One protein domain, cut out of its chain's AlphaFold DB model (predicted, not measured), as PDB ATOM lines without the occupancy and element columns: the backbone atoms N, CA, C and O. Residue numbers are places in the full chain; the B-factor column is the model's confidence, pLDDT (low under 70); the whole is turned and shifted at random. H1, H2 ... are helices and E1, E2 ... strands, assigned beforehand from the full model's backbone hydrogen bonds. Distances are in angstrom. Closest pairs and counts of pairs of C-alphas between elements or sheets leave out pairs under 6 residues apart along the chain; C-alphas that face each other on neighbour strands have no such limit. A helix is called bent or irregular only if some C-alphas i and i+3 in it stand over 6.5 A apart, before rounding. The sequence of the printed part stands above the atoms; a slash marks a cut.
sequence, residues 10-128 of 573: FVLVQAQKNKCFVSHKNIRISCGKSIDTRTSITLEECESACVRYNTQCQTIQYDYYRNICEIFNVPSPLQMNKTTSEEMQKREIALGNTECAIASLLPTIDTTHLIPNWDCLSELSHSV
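Overview. This is residues 10 to 128 of the 573 residues of an uncharacterized protein of Caenorhabditis elegans (UniProt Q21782). What shape do these atoms make? A strongly twisted, curled sheet of five strands makes the body, with H2 packed over one face and no named helix over the other. H1 and H4 lie at one end of the long axis, and H3 lies out at the other end, off the sheet. What is it built of? The printed part has 119 residues with four named helices and five named strands, in the order H1 E1 E2 H2 E3 E4 H3 E5 H4; the sheet, E1 E5 E3 E4 E2, is all antiparallel, and the class is mixed. How large is it? It is compact, with a radius of gyration of the C-alphas of 15.3 A, and its outline is elongated, 51 by 31 by 21 A.

Arrangement. What does the first helix touch? H1, residues 10 to 17, and H4, residues 118 to 128, only just touch, with 3 pairs of C-alphas within 8 A, the closest those of Lys 17 and Leu 121 at 7.2 A. They run opposite ways at a shallow tilt of 17 degrees. How do the strands pair? Edge strand E1, residues 21 to 30, bends by 97 degrees at residue 26 and is antiparallel to E5, residues 104 to 116, which bends by 136 degrees at residue 108; N 22 and O 115 are within hydrogen-bond range at 2.9 A. E5 is also antiparallel to E3, residues 59 to 63, with N 60 and O 114 at 2.9 A. E3 and E4, residues 68 to 72, form a hairpin with N 61 and O 70 at 2.8 A, and E4 is antiparallel to edge strand E2, residues 34 to 39, with N 38 and O 69 at 2.8 A. Where are the other helices? H2, residues 43 to 56, is on the sheet, making two layers, helix over sheet; the closest C-alphas of H2 and E4 are those of Cys 46 and Cys 69, 5.8 A. H3, residues 82 to 95, is not on the sheet and touches no helix. How do the crossovers and helix backbones run? E2, H2, E3, with E4 between the two strands in the sheet, and E4, H3, E5, with E3 between the two strands in the sheet, are split strand-helix-strand units, two strands that run the same way but are not neighbours, with a helix between them along the chain, each with a right-handed crossover. Every O i to N i+4 pair is within hydrogen-bond range in H1 and H3, against 8 of 10 in H2 and 6 of 7 in H4.

Along the chain. Where are the ends? H1 begins at C-alpha 10 (6.002, 136.684, 37.545), and H4 ends at C-alpha 128 (5.235, 145.578, 32.899). How long are the longer elements? From first to last C-alpha, H3 is 20.3 A, E1 19.9 A, H2 18.6 A and E5 17.8 A. H2 is irregular, with C-alphas 52 and 55 9.1 A apart.

Size, cuts and confidence. How far does it reach? The two C-alphas farthest apart are those of Phe 10 and Gly 96, 51.2 A. Are there cuts or long links? The printed part has no cut and no long link; E4 to H3 and H3 to E5 are short, the others tight. Where is confidence low? Of the printed residues, 40 are under 70 in pLDDT, among them 10 to 18 and 80 to 103.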
ATOM      1  N   PHE A  10       5.573 136.272  36.210       63.21
ATOM      2  CA  PHE A  10       6.002 136.684  37.545       63.21
ATOM      3  C   PHE A  10       7.381 136.114  37.915       63.21
ATOM      4  O   PHE A  10       8.230 136.844  38.424       63.21
ATOM      5  N   VAL A  11       7.639 134.843  37.589       65.51
ATOM      6  CA  VAL A  11       8.948 134.199  37.798       65.51
ATOM      7  C   VAL A  11      10.037 134.853  36.940       65.51
ATOM      8  O   VAL A  11      11.140 135.088  37.430       65.51
ATOM      9  N   LEU A  12       9.737 135.207  35.686       63.82
ATOM     10  CA  LEU A  12      10.684 135.909  34.811       63.82
ATOM     11  C   LEU A  12      11.016 137.315  35.323       63.82
ATOM     12  O   LEU A  12      12.183 137.704  35.314       63.82
ATOM     13  N   VAL A  13      10.017 138.056  35.813       61.94
ATOM     14  CA  VAL A  13      10.221 139.392  36.394       61.94
ATOM     15  C   VAL A  13      11.076 139.315  37.664       61.94
ATOM     16  O   VAL A  13      11.985 140.127  37.826       61.94
ATOM     17  N   GLN A  14      10.840 138.330  38.538       61.73
ATOM     18  CA  GLN A  14      11.670 138.099  39.732       61.73
ATOM     19  C   GLN A  14      13.122 137.764  39.348       61.73
ATOM     20  O   GLN A  14      14.053 138.405  39.823       61.73
ATOM     21  N   ALA A  15      13.327 136.851  38.393       59.44
ATOM     22  CA  ALA A  15      14.668 136.474  37.939       59.44
ATOM     23  C   ALA A  15      15.443 137.629  37.269       59.44
ATOM     24  O   ALA A  15      16.676 137.643  37.295       59.44
ATOM     25  N   GLN A  16      14.747 138.593  36.654       60.81
ATOM     26  CA  GLN A  16      15.382 139.778  36.075       60.81
ATOM     27  C   GLN A  16      15.776 140.823  37.127       60.81
ATOM     28  O   GLN A  16      16.826 141.444  36.967       60.81
ATOM     29  N   LYS A  17      15.007 140.985  38.214       61.83
ATOM     30  CA  LYS A  17      15.338 141.936  39.293       61.83
ATOM     31  C   LYS A  17      16.693 141.647  39.935       61.83
ATOM     32  O   LYS A  17      17.465 142.583  40.130       61.83
ATOM     33  N   ASN A  18      17.030 140.371  40.133       63.30
ATOM     34  CA  ASN A  18      18.305 139.953  40.731       63.30
ATOM     35  C   ASN A  18      19.528 140.367  39.886       63.30
ATOM     36  O   ASN A  18      20.653 140.353  40.376       63.30
ATOM     37  N   LYS A  19      19.339 140.745  38.611       75.67
ATOM     38  CA  LYS A  19      20.416 141.256  37.746       75.67
ATOM     39  C   LYS A  19      20.623 142.765  37.852       75.67
ATOM     40  O   LYS A  19      21.643 143.257  37.378       75.67
ATOM     41  N   CYS A  20      19.679 143.497  38.443       89.42
ATOM     42  CA  CYS A  20      19.781 144.947  38.587       89.42
ATOM     43  C   CYS A  20      20.526 145.381  39.856       89.42
ATOM     44  O   CYS A  20      20.742 146.576  40.040       89.42
ATOM     45  N   PHE A  21      20.933 144.451  40.720       89.72
ATOM     46  CA  PHE A  21      21.754 144.748  41.890       89.72
ATOM     47  C   PHE A  21      23.191 144.284  41.666       89.72
ATOM     48  O   PHE A  21      23.445 143.131  41.315       89.72
ATOM     49  N   VAL A  22      24.149 145.182  41.898       89.41
ATOM     50  CA  VAL A  22      25.567 144.822  41.967       89.41
ATOM     51  C   VAL A  22      25.874 144.412  43.400       89.41
ATOM     52  O   VAL A  22      25.764 145.223  44.316       89.41
ATOM     53  N   SER A  23      26.236 143.147  43.592       88.61
ATOM     54  CA  SER A  23      26.502 142.554  44.902       88.61
ATOM     55  C   SER A  23      27.999 142.464  45.176       88.61
ATOM     56  O   SER A  23      28.731 141.813  44.431       88.61
ATOM     57  N   HIS A  24      28.429 143.007  46.310       86.41
ATOM     58  CA  HIS A  24      29.775 142.858  46.855       86.41
ATOM     59  C   HIS A  24      29.700 142.127  48.194       86.41
ATOM     60  O   HIS A  24      29.002 142.561  49.109       86.41
ATOM     61  N   LYS A  25      30.390 140.994  48.307       84.79
ATOM     62  CA  LYS A  25      30.350 140.168  49.516       84.79
ATOM     63  C   LYS A  25      31.398 140.644  50.515       84.79
ATOM     64  O   LYS A  25      32.375 141.284  50.144       84.79
ATOM     65  N   ASN A  26      31.197 140.293  51.779       77.95
ATOM     66  CA  ASN A  26      32.176 140.466  52.849       77.95
ATOM     67  C   ASN A  26      32.634 141.918  53.078       77.95
ATOM     68  O   ASN A  26      33.760 142.188  53.503       77.95
ATOM     69  N   ILE A  27      31.744 142.868  52.799       81.00
ATOM     70  CA  ILE A  27      31.954 144.283  53.084       81.00
ATOM     71  C   ILE A  27      30.697 144.889  53.705       81.00
ATOM     72  O   ILE A  27      29.569 144.460  53.442       81.00
ATOM     73  N   ARG A  28      30.910 145.890  54.553       83.60
ATOM     74  CA  ARG A  28      29.877 146.640  55.266       83.60
ATOM     75  C   ARG A  28      30.168 148.115  55.140       83.60
ATOM     76  O   ARG A  28      31.322 148.540  55.203       83.60
ATOM     77  N   ILE A  29      29.109 148.897  55.008       83.86
ATOM     78  CA  ILE A  29      29.213 150.335  55.128       83.86
ATOM     79  C   ILE A  29      29.436 150.683  56.600       83.86
ATOM     80  O   ILE A  29      28.679 150.322  57.501       83.86
ATOM     81  N   SER A  30      30.537 151.359  56.855       77.75
ATOM     82  CA  SER A  30      30.781 152.042  58.110       77.75
ATOM     83  C   SER A  30      30.327 153.481  57.967       77.75
ATOM     84  O   SER A  30      30.372 154.045  56.873       77.75
ATOM     85  N   CYS A  31      29.876 154.069  59.075       76.26
ATOM     86  CA  CYS A  31      29.590 155.501  59.155       76.26
ATOM     87  C   CYS A  31      28.381 155.988  58.339       76.26
ATOM     88  O   CYS A  31      28.136 157.185  58.236       76.26
ATOM     89  N   GLY A  32      27.587 155.063  57.796       76.88
ATOM     90  CA  GLY A  32      26.273 155.350  57.234       76.88
ATOM     91  C   GLY A  32      25.185 155.197  58.293       76.88
ATOM     92  O   GLY A  32      25.152 154.200  59.011       76.88
ATOM     93  N   LYS A  33      24.259 156.158  58.367       84.51
ATOM     94  CA  LYS A  33      22.999 155.978  59.094       84.51
ATOM     95  C   LYS A  33      21.983 155.337  58.152       84.51
ATOM     96  O   LYS A  33      21.718 155.884  57.079       84.51
ATOM     97  N   SER A  34      21.436 154.190  58.536       90.07
ATOM     98  CA  SER A  34      20.375 153.539  57.771       90.07
ATOM     99  C   SER A  34      19.094 154.388  57.803       90.07
ATOM    100  O   SER A  34      18.761 155.011  58.813       90.07
ATOM    101  N   ILE A  35      18.391 154.452  56.672       91.82
ATOM    102  CA  ILE A  35      17.048 155.048  56.565       91.82
ATOM    103  C   ILE A  35      16.011 154.077  57.126       91.82
ATOM    104  O   ILE A  35      15.033 154.485  57.746       91.82
ATOM    105  N   ASP A  36      16.225 152.787  56.864       92.38
ATOM    106  CA  ASP A  36      15.359 151.696  57.281       92.38
ATOM    107  C   ASP A  36      16.226 150.511  57.709       92.38
ATOM    108  O   ASP A  36      17.329 150.293  57.195       92.38
ATOM    109  N   THR A  37      15.747 149.751  58.682       93.33
ATOM    110  CA  THR A  37      16.404 148.535  59.160       93.33
ATOM    111  C   THR A  37      15.340 147.500  59.451       93.33
ATOM    112  O   THR A  37      14.413 147.742  60.221       93.33
ATOM    113  N   ARG A  38      15.470 146.338  58.819       92.02
ATOM    114  CA  ARG A  38      14.512 145.239  58.920       92.02
ATOM    115  C   ARG A  38      15.222 144.001  59.415       92.02
ATOM    116  O   ARG A  38      16.300 143.678  58.933       92.02
ATOM    117  N   THR A  39      14.607 143.307  60.354       91.81
ATOM    118  CA  THR A  39      15.092 142.046  60.914       91.81
ATOM    119  C   THR A  39      14.242 140.891  60.388       91.81
ATOM    120  O   THR A  39      13.094 141.093  59.989       91.81
ATOM    121  N   SER A  40      14.797 139.677  60.389       89.19
ATOM    122  CA  SER A  40      14.090 138.442  60.009       89.19
ATOM    123  C   SER A  40      13.498 138.463  58.593       89.19
ATOM    124  O   SER A  40      12.426 137.912  58.353       89.19
ATOM    125  N   ILE A  41      14.198 139.106  57.660       91.09
ATOM    126  CA  ILE A  41      13.803 139.261  56.255       91.09
ATOM    127  C   ILE A  41      14.808 138.531  55.363       91.09
ATOM    128  O   ILE A  41      15.978 138.449  55.720       91.09
ATOM    129  N   THR A  42      14.378 138.017  54.214       92.68
ATOM    130  CA  THR A  42      15.272 137.409  53.215       92.68
ATOM    131  C   THR A  42      15.965 138.465  52.343       92.68
ATOM    132  O   THR A  42      15.533 139.617  52.262       92.68
ATOM    133  N   LEU A  43      17.027 138.070  51.630       91.78
ATOM    134  CA  LEU A  43      17.729 138.940  50.678       91.78
ATOM    135  C   LEU A  43      16.788 139.509  49.594       91.78
ATOM    136  O   LEU A  43      16.821 140.702  49.316       91.78
ATOM    137  N   GLU A  44      15.901 138.687  49.028       90.94
ATOM    138  CA  GLU A  44      14.963 139.104  47.967       90.94
ATOM    139  C   GLU A  44      13.924 140.121  48.473       90.94
ATOM    140  O   GLU A  44      13.547 141.086  47.794       90.94
ATOM    141  N   GLU A  45      13.457 139.933  49.705       92.19
ATOM    142  CA  GLU A  45      12.544 140.864  50.361       92.19
ATOM    143  C   GLU A  45      13.250 142.180  50.732       92.19
ATOM    144  O   GLU A  45      12.631 143.247  50.666       92.19
ATOM    145  N   CYS A  46      14.542 142.113  51.067       93.47
ATOM    146  CA  CYS A  46      15.411 143.261  51.308       93.47
ATOM    147  C   CYS A  46      15.632 144.087  50.025       93.47
ATOM    148  O   CYS A  46      15.404 145.300  50.020       93.47
ATOM    149  N   GLU A  47      15.943 143.438  48.900       92.90
ATOM    150  CA  GLU A  47      16.010 144.078  47.577       92.90
ATOM    151  C   GLU A  47      14.673 144.742  47.211       92.90
ATOM    152  O   GLU A  47      14.614 145.911  46.819       92.90
ATOM    153  N   SER A  48      13.562 144.036  47.438       90.85
ATOM    154  CA  SER A  48      12.211 144.562  47.219       90.85
ATOM    155  C   SER A  48      11.856 145.733  48.146       90.85
ATOM    156  O   SER A  48      11.012 146.566  47.803       90.85
ATOM    157  N   ALA A  49      12.450 145.808  49.338       91.78
ATOM    158  CA  ALA A  49      12.303 146.953  50.230       91.78
ATOM    159  C   ALA A  49      13.042 148.178  49.676       91.78
ATOM    160  O   ALA A  49      12.441 149.244  49.600       91.78
ATOM    161  N   CYS A  50      14.272 148.025  49.183       92.59
ATOM    162  CA  CYS A  50      15.010 149.117  48.539       92.59
ATOM    163  C   CYS A  50      14.284 149.689  47.313       92.59
ATOM    164  O   CYS A  50      14.149 150.905  47.196       92.59
ATOM    165  N   VAL A  51      13.725 148.832  46.448       91.41
ATOM    166  CA  VAL A  51      12.946 149.287  45.278       91.41
ATOM    167  C   VAL A  51      11.758 150.164  45.695       91.41
ATOM    168  O   VAL A  51      11.434 151.127  45.003       91.41
ATOM    169  N   ARG A  52      11.134 149.897  46.854       90.53
ATOM    170  CA  ARG A  52      10.039 150.729  47.390       90.53
ATOM    171  C   ARG A  52      10.491 152.128  47.813       90.53
ATOM    172  O   ARG A  52       9.687 153.050  47.732       90.53
ATOM    173  N   TYR A  53      11.747 152.292  48.227       89.92
ATOM    174  CA  TYR A  53      12.330 153.601  48.544       89.92
ATOM    175  C   TYR A  53      12.765 154.387  47.300       89.92
ATOM    176  O   TYR A  53      13.097 155.569  47.416       89.92
ATOM    177  N   ASN A  54      12.714 153.775  46.109       87.81
ATOM    178  CA  ASN A  54      13.115 154.400  44.848       87.81
ATOM    179  C   ASN A  54      14.520 155.034  44.984       87.81
ATOM    180  O   ASN A  54      15.351 154.532  45.739       87.81
ATOM    181  N   THR A  55      14.780 156.167  44.332       85.19
ATOM    182  CA  THR A  55      16.073 156.871  44.335       85.19
ATOM    183  C   THR A  55      16.625 157.270  45.713       85.19
ATOM    184  O   THR A  55      17.775 157.695  45.790       85.19
ATOM    185  N   GLN A  56      15.861 157.132  46.807       88.76
ATOM    186  CA  GLN A  56      16.384 157.315  48.169       88.76
ATOM    187  C   GLN A  56      17.240 156.131  48.637       88.76
ATOM    188  O   GLN A  56      18.079 156.296  49.520       88.76
ATOM    189  N   CYS A  57      17.040 154.940  48.069       91.74
ATOM    190  CA  CYS A  57      17.912 153.803  48.314       91.74
ATOM    191  C   CYS A  57      19.131 153.886  47.386       91.74
ATOM    192  O   CYS A  57      19.034 153.652  46.183       91.74
ATOM    193  N   GLN A  58      20.293 154.217  47.942       91.42
ATOM    194  CA  GLN A  58      21.544 154.266  47.179       91.42
ATOM    195  C   GLN A  58      22.411 153.034  47.410       91.42
ATOM    196  O   GLN A  58      23.132 152.618  46.508       91.42
ATOM    197  N   THR A  59      22.333 152.437  48.596       93.00
ATOM    198  CA  THR A  59      23.012 151.186  48.933       93.00
ATOM    199  C   THR A  59      22.184 150.380  49.931       93.00
ATOM    200  O   THR A  59      21.354 150.926  50.663       93.00
ATOM    201  N   ILE A  60      22.393 149.066  49.952       93.93
ATOM    202  CA  ILE A  60      21.769 148.142  50.902       93.93
ATOM    203  C   ILE A  60      22.864 147.284  51.512       93.93
ATOM    204  O   ILE A  60      23.781 146.864  50.810       93.93
ATOM    205  N   GLN A  61      22.727 146.947  52.783       93.52
ATOM    206  CA  GLN A  61      23.529 145.921  53.414       93.52
ATOM    207  C   GLN A  61      22.639 144.815  53.960       93.52
ATOM    208  O   GLN A  61      21.712 145.072  54.723       93.52
ATOM    209  N   TYR A  62      22.948 143.583  53.582       93.89
ATOM    210  CA  TYR A  62      22.282 142.396  54.088       93.89
ATOM    211  C   TYR A  62      23.261 141.557  54.904       93.89
ATOM    212  O   TYR A  62      24.322 141.184  54.409       93.89
ATOM    213  N   ASP A  63      22.910 141.271  56.150       90.87
ATOM    214  CA  ASP A  63      23.630 140.372  57.049       90.87
ATOM    215  C   ASP A  63      22.945 138.998  57.015       90.87
ATOM    216  O   ASP A  63      21.805 138.857  57.472       90.87
ATOM    217  N   TYR A  64      23.623 137.990  56.455       87.54
ATOM    218  CA  TYR A  64      23.064 136.640  56.313       87.54
ATOM    219  C   TYR A  64      22.902 135.927  57.647       87.54
ATOM    220  O   TYR A  64      22.008 135.096  57.785       87.54
ATOM    221  N   TYR A  65      23.765 136.224  58.615       79.73
ATOM    222  CA  TYR A  65      23.739 135.546  59.898       79.73
ATOM    223  C   TYR A  65      22.572 136.047  60.747       79.73
ATOM    224  O   TYR A  65      21.834 135.264  61.346       79.73
ATOM    225  N   ARG A  66      22.354 137.364  60.746       85.75
ATOM    226  CA  ARG A  66      21.301 137.999  61.544       85.75
ATOM    227  C   ARG A  66      19.967 138.123  60.801       85.75
ATOM    228  O   ARG A  66      18.960 138.461  61.424       85.75
ATOM    229  N   ASN A  67      19.940 137.851  59.492       89.81
ATOM    230  CA  ASN A  67      18.820 138.158  58.592       89.81
ATOM    231  C   ASN A  67      18.375 139.623  58.732       89.81
ATOM    232  O   ASN A  67      17.188 139.923  58.880       89.81
ATOM    233  N   ILE A  68      19.357 140.529  58.768       92.57
ATOM    234  CA  ILE A  68      19.136 141.970  58.918       92.57
ATOM    235  C   ILE A  68      19.417 142.657  57.587       92.57
ATOM    236  O   ILE A  68      20.457 142.450  56.973       92.57
ATOM    237  N   CYS A  69      18.488 143.507  57.175       94.69
ATOM    238  CA  CYS A  69      18.579 144.367  56.009       94.69
ATOM    239  C   CYS A  69      18.662 145.825  56.466       94.69
ATOM    240  O   CYS A  69      17.719 146.331  57.074       94.69
ATOM    241  N   GLU A  70      19.761 146.504  56.162       94.33
ATOM    242  CA  GLU A  70      19.961 147.934  56.405       94.33
ATOM    243  C   GLU A  70      19.941 148.673  55.055       94.33
ATOM    244  O   GLU A  70      20.689 148.330  54.141       94.33
ATOM    245  N   ILE A  71      19.077 149.681  54.906       94.12
ATOM    246  CA  ILE A  71      18.940 150.471  53.669       94.12
ATOM    247  C   ILE A  71      19.536 151.857  53.892       94.12
ATOM    248  O   ILE A  71      19.222 152.507  54.889       94.12
ATOM    249  N   PHE A  72      20.348 152.346  52.957       93.19
ATOM    250  CA  PHE A  72      21.104 153.585  53.109       93.19
ATOM    251  C   PHE A  72      20.855 154.577  51.963       93.19
ATOM    252  O   PHE A  72      20.788 154.201  50.792       93.19
ATOM    253  N   ASN A  73      20.806 155.872  52.300       90.71
ATOM    254  CA  ASN A  73      20.797 156.990  51.340       90.71
ATOM    255  C   ASN A  73      22.212 157.550  51.130       90.71
ATOM    256  O   ASN A  73      22.414 158.763  51.090       90.71
ATOM    257  N   VAL A  74      23.215 156.676  51.110       87.15
ATOM    258  CA  VAL A  74      24.601 157.062  50.841       87.15
ATOM    259  C   VAL A  74      25.137 156.254  49.664       87.15
ATOM    260  O   VAL A  74      24.908 155.038  49.615       87.15
ATOM    261  N   PRO A  75      25.824 156.907  48.714       86.04
ATOM    262  CA  PRO A  75      26.368 156.225  47.555       86.04
ATOM    263  C   PRO A  75      27.522 155.322  47.978       86.04
ATOM    264  O   PRO A  75      28.244 155.611  48.934       86.04
ATOM    265  N   SER A  76      27.702 154.220  47.255       83.68
ATOM    266  CA  SER A  76      28.795 153.292  47.532       83.68
ATOM    267  C   SER A  76      30.144 153.942  47.208       83.68
ATOM    268  O   SER A  76      30.312 154.413  46.080       83.68
ATOM    269  N   PRO A  77      31.145 153.867  48.107       80.52
ATOM    270  CA  PRO A  77      32.519 154.263  47.794       80.52
ATOM    271  C   PRO A  77      33.103 153.577  46.553       80.52
ATOM    272  O   PRO A  77      33.974 154.136  45.895       80.52
ATOM    273  N   LEU A  78      32.578 152.404  46.174       78.48
ATOM    274  CA  LEU A  78      32.993 151.669  44.971       78.48
ATOM    275  C   LEU A  78      32.542 152.320  43.655       78.48
ATOM    276  O   LEU A  78      33.092 151.996  42.608       78.48
ATOM    277  N   GLN A  79      31.534 153.197  43.687       74.18
ATOM    278  CA  GLN A  79      31.026 153.912  42.506       74.18
ATOM    279  C   GLN A  79      31.472 155.377  42.456       74.18
ATOM    280  O   GLN A  79      31.100 156.108  41.539       74.18
ATOM    281  N   MET A  80      32.243 155.835  43.443       65.38
ATOM    282  CA  MET A  80      32.673 157.224  43.499       65.38
ATOM    283  C   MET A  80      33.802 157.477  42.507       65.38
ATOM    284  O   MET A  80      34.824 156.792  42.490       65.38
ATOM    285  N   ASN A  81      33.628 158.515  41.692       63.55
ATOM    286  CA  ASN A  81      34.686 158.994  40.818       63.55
ATOM    287  C   ASN A  81      35.808 159.619  41.665       63.55
ATOM    288  O   ASN A  81      35.576 160.157  42.749       63.55
ATOM    289  N   LYS A  82      37.044 159.591  41.153       56.07
ATOM    290  CA  LYS A  82      38.239 160.063  41.877       56.07
ATOM    291  C   LYS A  82      38.085 161.487  42.442       56.07
ATOM    292  O   LYS A  82      38.480 161.747  43.573       56.07
ATOM    293  N   THR A  83      37.429 162.377  41.697       56.18
ATOM    294  CA  THR A  83      37.143 163.764  42.099       56.18
ATOM    295  C   THR A  83      36.263 163.861  43.345       56.18
ATOM    296  O   THR A  83      36.516 164.694  44.209       56.18
ATOM    297  N   THR A  84      35.250 163.000  43.468       59.63
ATOM    298  CA  THR A  84      34.336 162.998  44.620       59.63
ATOM    299  C   THR A  84      35.023 162.456  45.871       59.63
ATOM    300  O   THR A  84      34.795 162.975  46.962       59.63
ATOM    301  N   SER A  85      35.910 161.466  45.712       56.23
ATOM    302  CA  SER A  85      36.740 160.927  46.800       56.23
ATOM    303  C   SER A  85      37.650 162.002  47.414       56.23
ATOM    304  O   SER A  85      37.643 162.199  48.627       56.23
ATOM    305  N   GLU A  86      38.347 162.782  46.579       59.98
ATOM    306  CA  GLU A  86      39.222 163.872  47.039       59.98
ATOM    307  C   GLU A  86      38.450 165.014  47.725       59.98
ATOM    308  O   GLU A  86      38.915 165.577  48.719       59.98
ATOM    309  N   GLU A  87      37.264 165.372  47.225       61.78
ATOM    310  CA  GLU A  87      36.409 166.387  47.857       61.78
ATOM    311  C   GLU A  87      35.889 165.944  49.224       61.78
ATOM    312  O   GLU A  87      35.837 166.752  50.156       61.78
ATOM    313  N   MET A  88      35.534 164.667  49.372       58.53
ATOM    314  CA  MET A  88      35.127 164.133  50.666       58.53
ATOM    315  C   MET A  88      36.311 164.042  51.622       58.53
ATOM    316  O   MET A  88      36.195 164.534  52.738       58.53
ATOM    317  N   GLN A  89      37.477 163.566  51.182       62.25
ATOM    318  CA  GLN A  89      38.680 163.533  52.020       62.25
ATOM    319  C   GLN A  89      39.064 164.934  52.540       62.25
ATOM    320  O   GLN A  89      39.437 165.095  53.701       62.25
ATOM    321  N   LYS A  90      38.880 165.988  51.727       61.79
ATOM    322  CA  LYS A  90      39.027 167.388  52.178       61.79
ATOM    323  C   LYS A  90      38.022 167.777  53.266       61.79
ATOM    324  O   LYS A  90      38.376 168.541  54.163       61.79
ATOM    325  N   ARG A  91      36.784 167.272  53.205       58.62
ATOM    326  CA  ARG A  91      35.774 167.484  54.257       58.62
ATOM    327  C   ARG A  91      36.115 166.727  55.540       58.62
ATOM    328  O   ARG A  91      35.923 167.295  56.606       58.62
ATOM    329  N   GLU A  92      36.669 165.518  55.456       56.28
ATOM    330  CA  GLU A  92      37.121 164.745  56.627       56.28
ATOM    331  C   GLU A  92      38.185 165.499  57.426       56.28
ATOM    332  O   GLU A  92      38.072 165.669  58.639       56.28
ATOM    333  N   ILE A  93      39.177 166.048  56.716       59.49
ATOM    334  CA  ILE A  93      40.243 166.860  57.311       59.49
ATOM    335  C   ILE A  93      39.663 168.132  57.956       59.49
ATOM    336  O   ILE A  93      40.143 168.562  59.003       59.49
ATOM    337  N   ALA A  94      38.619 168.722  57.366       55.94
ATOM    338  CA  ALA A  94      37.969 169.922  57.891       55.94
ATOM    339  C   ALA A  94      37.069 169.663  59.117       55.94
ATOM    340  O   ALA A  94      36.890 170.566  59.930       55.94
ATOM    341  N   LEU A  95      36.510 168.455  59.256       54.29
ATOM    342  CA  LEU A  95      35.589 168.080  60.341       54.29
ATOM    343  C   LEU A  95      36.290 167.568  61.607       54.29
ATOM    344  O   LEU A  95      35.630 167.373  62.620       54.29
ATOM    345  N   GLY A  96      37.617 167.412  61.582       40.88
ATOM    346  CA  GLY A  96      38.446 167.242  62.776       40.88
ATOM    347  C   GLY A  96      38.008 166.099  63.693       40.88
ATOM    348  O   GLY A  96      37.377 166.354  64.711       40.88
ATOM    349  N   ASN A  97      38.393 164.858  63.369       50.53
ATOM    350  CA  ASN A  97      38.392 163.664  64.243       50.53
ATOM    351  C   ASN A  97      37.137 163.382  65.100       50.53
ATOM    352  O   ASN A  97      37.188 162.557  66.014       50.53
ATOM    353  N   THR A  98      36.007 164.022  64.819       44.34
ATOM    354  CA  THR A  98      34.771 163.885  65.582       44.34
ATOM    355  C   THR A  98      33.679 163.426  64.635       44.34
ATOM    356  O   THR A  98      33.307 164.129  63.705       44.34
ATOM    357  N   GLU A  99      33.219 162.201  64.882       52.51
ATOM    358  CA  GLU A  99      32.192 161.485  64.127       52.51
ATOM    359  C   GLU A  99      32.555 161.172  62.670       52.51
ATOM    360  O   GLU A  99      33.158 161.937  61.923       52.51
ATOM    361  N   CYS A 100      32.235 159.948  62.270       59.91
ATOM    362  CA  CYS A 100      32.684 159.421  61.003       59.91
ATOM    363  C   CYS A 100      31.913 160.085  59.847       59.91
ATOM    364  O   CYS A 100      30.760 159.753  59.579       59.91
ATOM    365  N   ALA A 101      32.541 161.075  59.213       52.76
ATOM    366  CA  ALA A 101      31.896 161.990  58.273       52.76
ATOM    367  C   ALA A 101      31.630 161.389  56.883       52.76
ATOM    368  O   ALA A 101      30.846 161.945  56.110       52.76
ATOM    369  N   ILE A 102      32.295 160.282  56.537       62.08
ATOM    370  CA  ILE A 102      32.240 159.680  55.204       62.08
ATOM    371  C   ILE A 102      31.944 158.198  55.344       62.08
ATOM    372  O   ILE A 102      32.626 157.473  56.073       62.08
ATOM    373  N   ALA A 103      30.935 157.747  54.603       68.99
ATOM    374  CA  ALA A 103      30.657 156.335  54.463       68.99
ATOM    375  C   ALA A 103      31.891 155.621  53.889       68.99
ATOM    376  O   ALA A 103      32.306 155.896  52.766       68.99
ATOM    377  N   SER A 104      32.472 154.710  54.663       71.50
ATOM    378  CA  SER A 104      33.660 153.941  54.277       71.50
ATOM    379  C   SER A 104      33.309 152.461  54.241       71.50
ATOM    380  O   SER A 104      32.495 152.007  55.041       71.50
ATOM    381  N   LEU A 105      33.902 151.684  53.338       75.56
ATOM    382  CA  LEU A 105      33.664 150.240  53.300       75.56
ATOM    383  C   LEU A 105      34.676 149.525  54.178       75.56
ATOM    384  O   LEU A 105      35.880 149.724  54.031       75.56
ATOM    385  N   LEU A 106      34.174 148.693  55.083       68.41
ATOM    386  CA  LEU A 106      34.994 147.884  55.967       68.41
ATOM    387  C   LEU A 106      34.780 146.399  55.671       68.41
ATOM    388  O   LEU A 106      33.636 145.973  55.484       68.41
ATOM    389  N   PRO A 107      35.867 145.610  55.648       68.18
ATOM    390  CA  PRO A 107      35.813 144.163  55.722       68.18
ATOM    391  C   PRO A 107      34.878 143.652  56.808       68.18
ATOM    392  O   PRO A 107      34.953 144.073  57.962       68.18
ATOM    393  N   THR A 108      34.044 142.690  56.462       73.00
ATOM    394  CA  THR A 108      33.209 141.958  57.418       73.00
ATOM    395  C   THR A 108      32.887 140.597  56.828       73.00
ATOM    396  O   THR A 108      33.023 140.391  55.631       73.00
ATOM    397  N   ILE A 109      32.486 139.640  57.645       69.53
ATOM    398  CA  ILE A 109      32.157 138.291  57.183       69.53
ATOM    399  C   ILE A 109      30.635 138.170  57.087       69.53
ATOM    400  O   ILE A 109      29.926 138.796  57.872       69.53
ATOM    401  N   ASP A 110      30.143 137.392  56.120       76.61
ATOM    402  CA  ASP A 110      28.723 137.031  55.970       76.61
ATOM    403  C   ASP A 110      27.755 138.218  55.829       76.61
ATOM    404  O   ASP A 110      26.551 138.105  56.065       76.61
ATOM    405  N   THR A 111      28.257 139.351  55.343       84.42
ATOM    406  CA  THR A 111      27.422 140.444  54.852       84.42
ATOM    407  C   THR A 111      27.539 140.569  53.340       84.42
ATOM    408  O   THR A 111      28.494 140.119  52.697       84.42
ATOM    409  N   THR A 112      26.550 141.198  52.729       89.82
ATOM    410  CA  THR A 112      26.594 141.601  51.332       89.82
ATOM    411  C   THR A 112      26.119 143.031  51.199       89.82
ATOM    412  O   THR A 112      25.049 143.393  51.678       89.82
ATOM    413  N   HIS A 113      26.939 143.833  50.534       90.73
ATOM    414  CA  HIS A 113      26.646 145.198  50.142       90.73
ATOM    415  C   HIS A 113      26.103 145.193  48.716       90.73
ATOM    416  O   HIS A 113      26.779 144.745  47.788       90.73
ATOM    417  N   LEU A 114      24.876 145.664  48.540       91.87
ATOM    418  CA  LEU A 114      24.182 145.707  47.258       91.87
ATOM    419  C   LEU A 114      24.071 147.154  46.794       91.87
ATOM    420  O   LEU A 114      23.753 148.054  47.576       91.87
ATOM    421  N   ILE A 115      24.274 147.363  45.497       92.27
ATOM    422  CA  ILE A 115      24.112 148.664  44.856       92.27
ATOM    423  C   ILE A 115      23.038 148.546  43.765       92.27
ATOM    424  O   ILE A 115      23.242 147.786  42.812       92.27
ATOM    425  N   PRO A 116      21.893 149.247  43.884       91.36
ATOM    426  CA  PRO A 116      20.859 149.250  42.858       91.36
ATOM    427  C   PRO A 116      21.342 149.955  41.588       91.36
ATOM    428  O   PRO A 116      21.857 151.070  41.633       91.36
ATOM    429  N   ASN A 117      21.114 149.330  40.437       90.46
ATOM    430  CA  ASN A 117      21.204 149.980  39.137       90.46
ATOM    431  C   ASN A 117      19.816 150.512  38.743       90.46
ATOM    432  O   ASN A 117      18.947 149.755  38.301       90.46
ATOM    433  N   TRP A 118      19.610 151.820  38.914       87.26
ATOM    434  CA  TRP A 118      18.322 152.468  38.657       87.26
ATOM    435  C   TRP A 118      17.914 152.470  37.184       87.26
ATOM    436  O   TRP A 118      16.719 152.368  36.909       87.26
ATOM    437  N   ASP A 119      18.866 152.479  36.249       85.39
ATOM    438  CA  ASP A 119      18.558 152.381  34.819       85.39
ATOM    439  C   ASP A 119      17.911 151.020  34.522       85.39
ATOM    440  O   ASP A 119      16.801 150.955  33.992       85.39
ATOM    441  N   CYS A 120      18.519 149.936  35.016       88.41
ATOM    442  CA  CYS A 120      17.988 148.570  34.911       88.41
ATOM    443  C   CYS A 120      16.612 148.418  35.591       88.41
ATOM    444  O   CYS A 120      15.688 147.825  35.032       88.41
ATOM    445  N   LEU A 121      16.444 148.983  36.794       84.61
ATOM    446  CA  LEU A 121      15.175 148.922  37.529       84.61
ATOM    447  C   LEU A 121      14.057 149.718  36.836       84.61
ATOM    448  O   LEU A 121      12.897 149.294  36.859       84.61
ATOM    449  N   SER A 122      14.389 150.844  36.197       80.29
ATOM    450  CA  SER A 122      13.424 151.667  35.466       80.29
ATOM    451  C   SER A 122      12.882 150.942  34.230       80.29
ATOM    452  O   SER A 122      11.665 150.911  34.023       80.29
ATOM    453  N   GLU A 123      13.735 150.250  33.471       77.69
ATOM    454  CA  GLU A 123      13.331 149.460  32.299       77.69
ATOM    455  C   GLU A 123      12.364 148.328  32.671       77.69
ATOM    456  O   GLU A 123      11.381 148.078  31.962       77.69
ATOM    457  N   LEU A 124      12.579 147.687  33.826       72.28
ATOM    458  CA  LEU A 124      11.675 146.660  34.352       72.28
ATOM    459  C   LEU A 124      10.300 147.219  34.734       72.28
ATOM    460  O   LEU A 124       9.300 146.511  34.624       72.28
ATOM    461  N   SER A 125      10.216 148.483  35.153       66.44
ATOM    462  CA  SER A 125       8.925 149.119  35.437       66.44
ATOM    463  C   SER A 125       8.127 149.400  34.154       66.44
ATOM    464  O   SER A 125       6.909 149.204  34.121       66.44
ATOM    465  N   HIS A 126       8.810 149.762  33.062       60.57
ATOM    466  CA  HIS A 126       8.180 150.050  31.773       60.57
ATOM    467  C   HIS A 126       7.760 148.786  31.004       60.57
ATOM    468  O   HIS A 126       6.736 148.801  30.314       60.57
ATOM    469  N   SER A 127       8.482 147.669  31.148       53.24
ATOM    470  CA  SER A 127       8.133 146.403  30.480       53.24
ATOM    471  C   SER A 127       6.831 145.779  31.012       53.24
ATOM    472  O   SER A 127       6.068 145.171  30.252       53.24
ATOM    473  N   VAL A 128       6.505 146.009  32.289       53.64
ATOM    474  CA  VAL A 128       5.235 145.578  32.899       53.64
ATOM    475  C   VAL A 128       4.057 146.431  32.402       53.64
ATOM    476  O   VAL A 128       2.973 145.905  32.143       53.64
TER     477      VAL A 128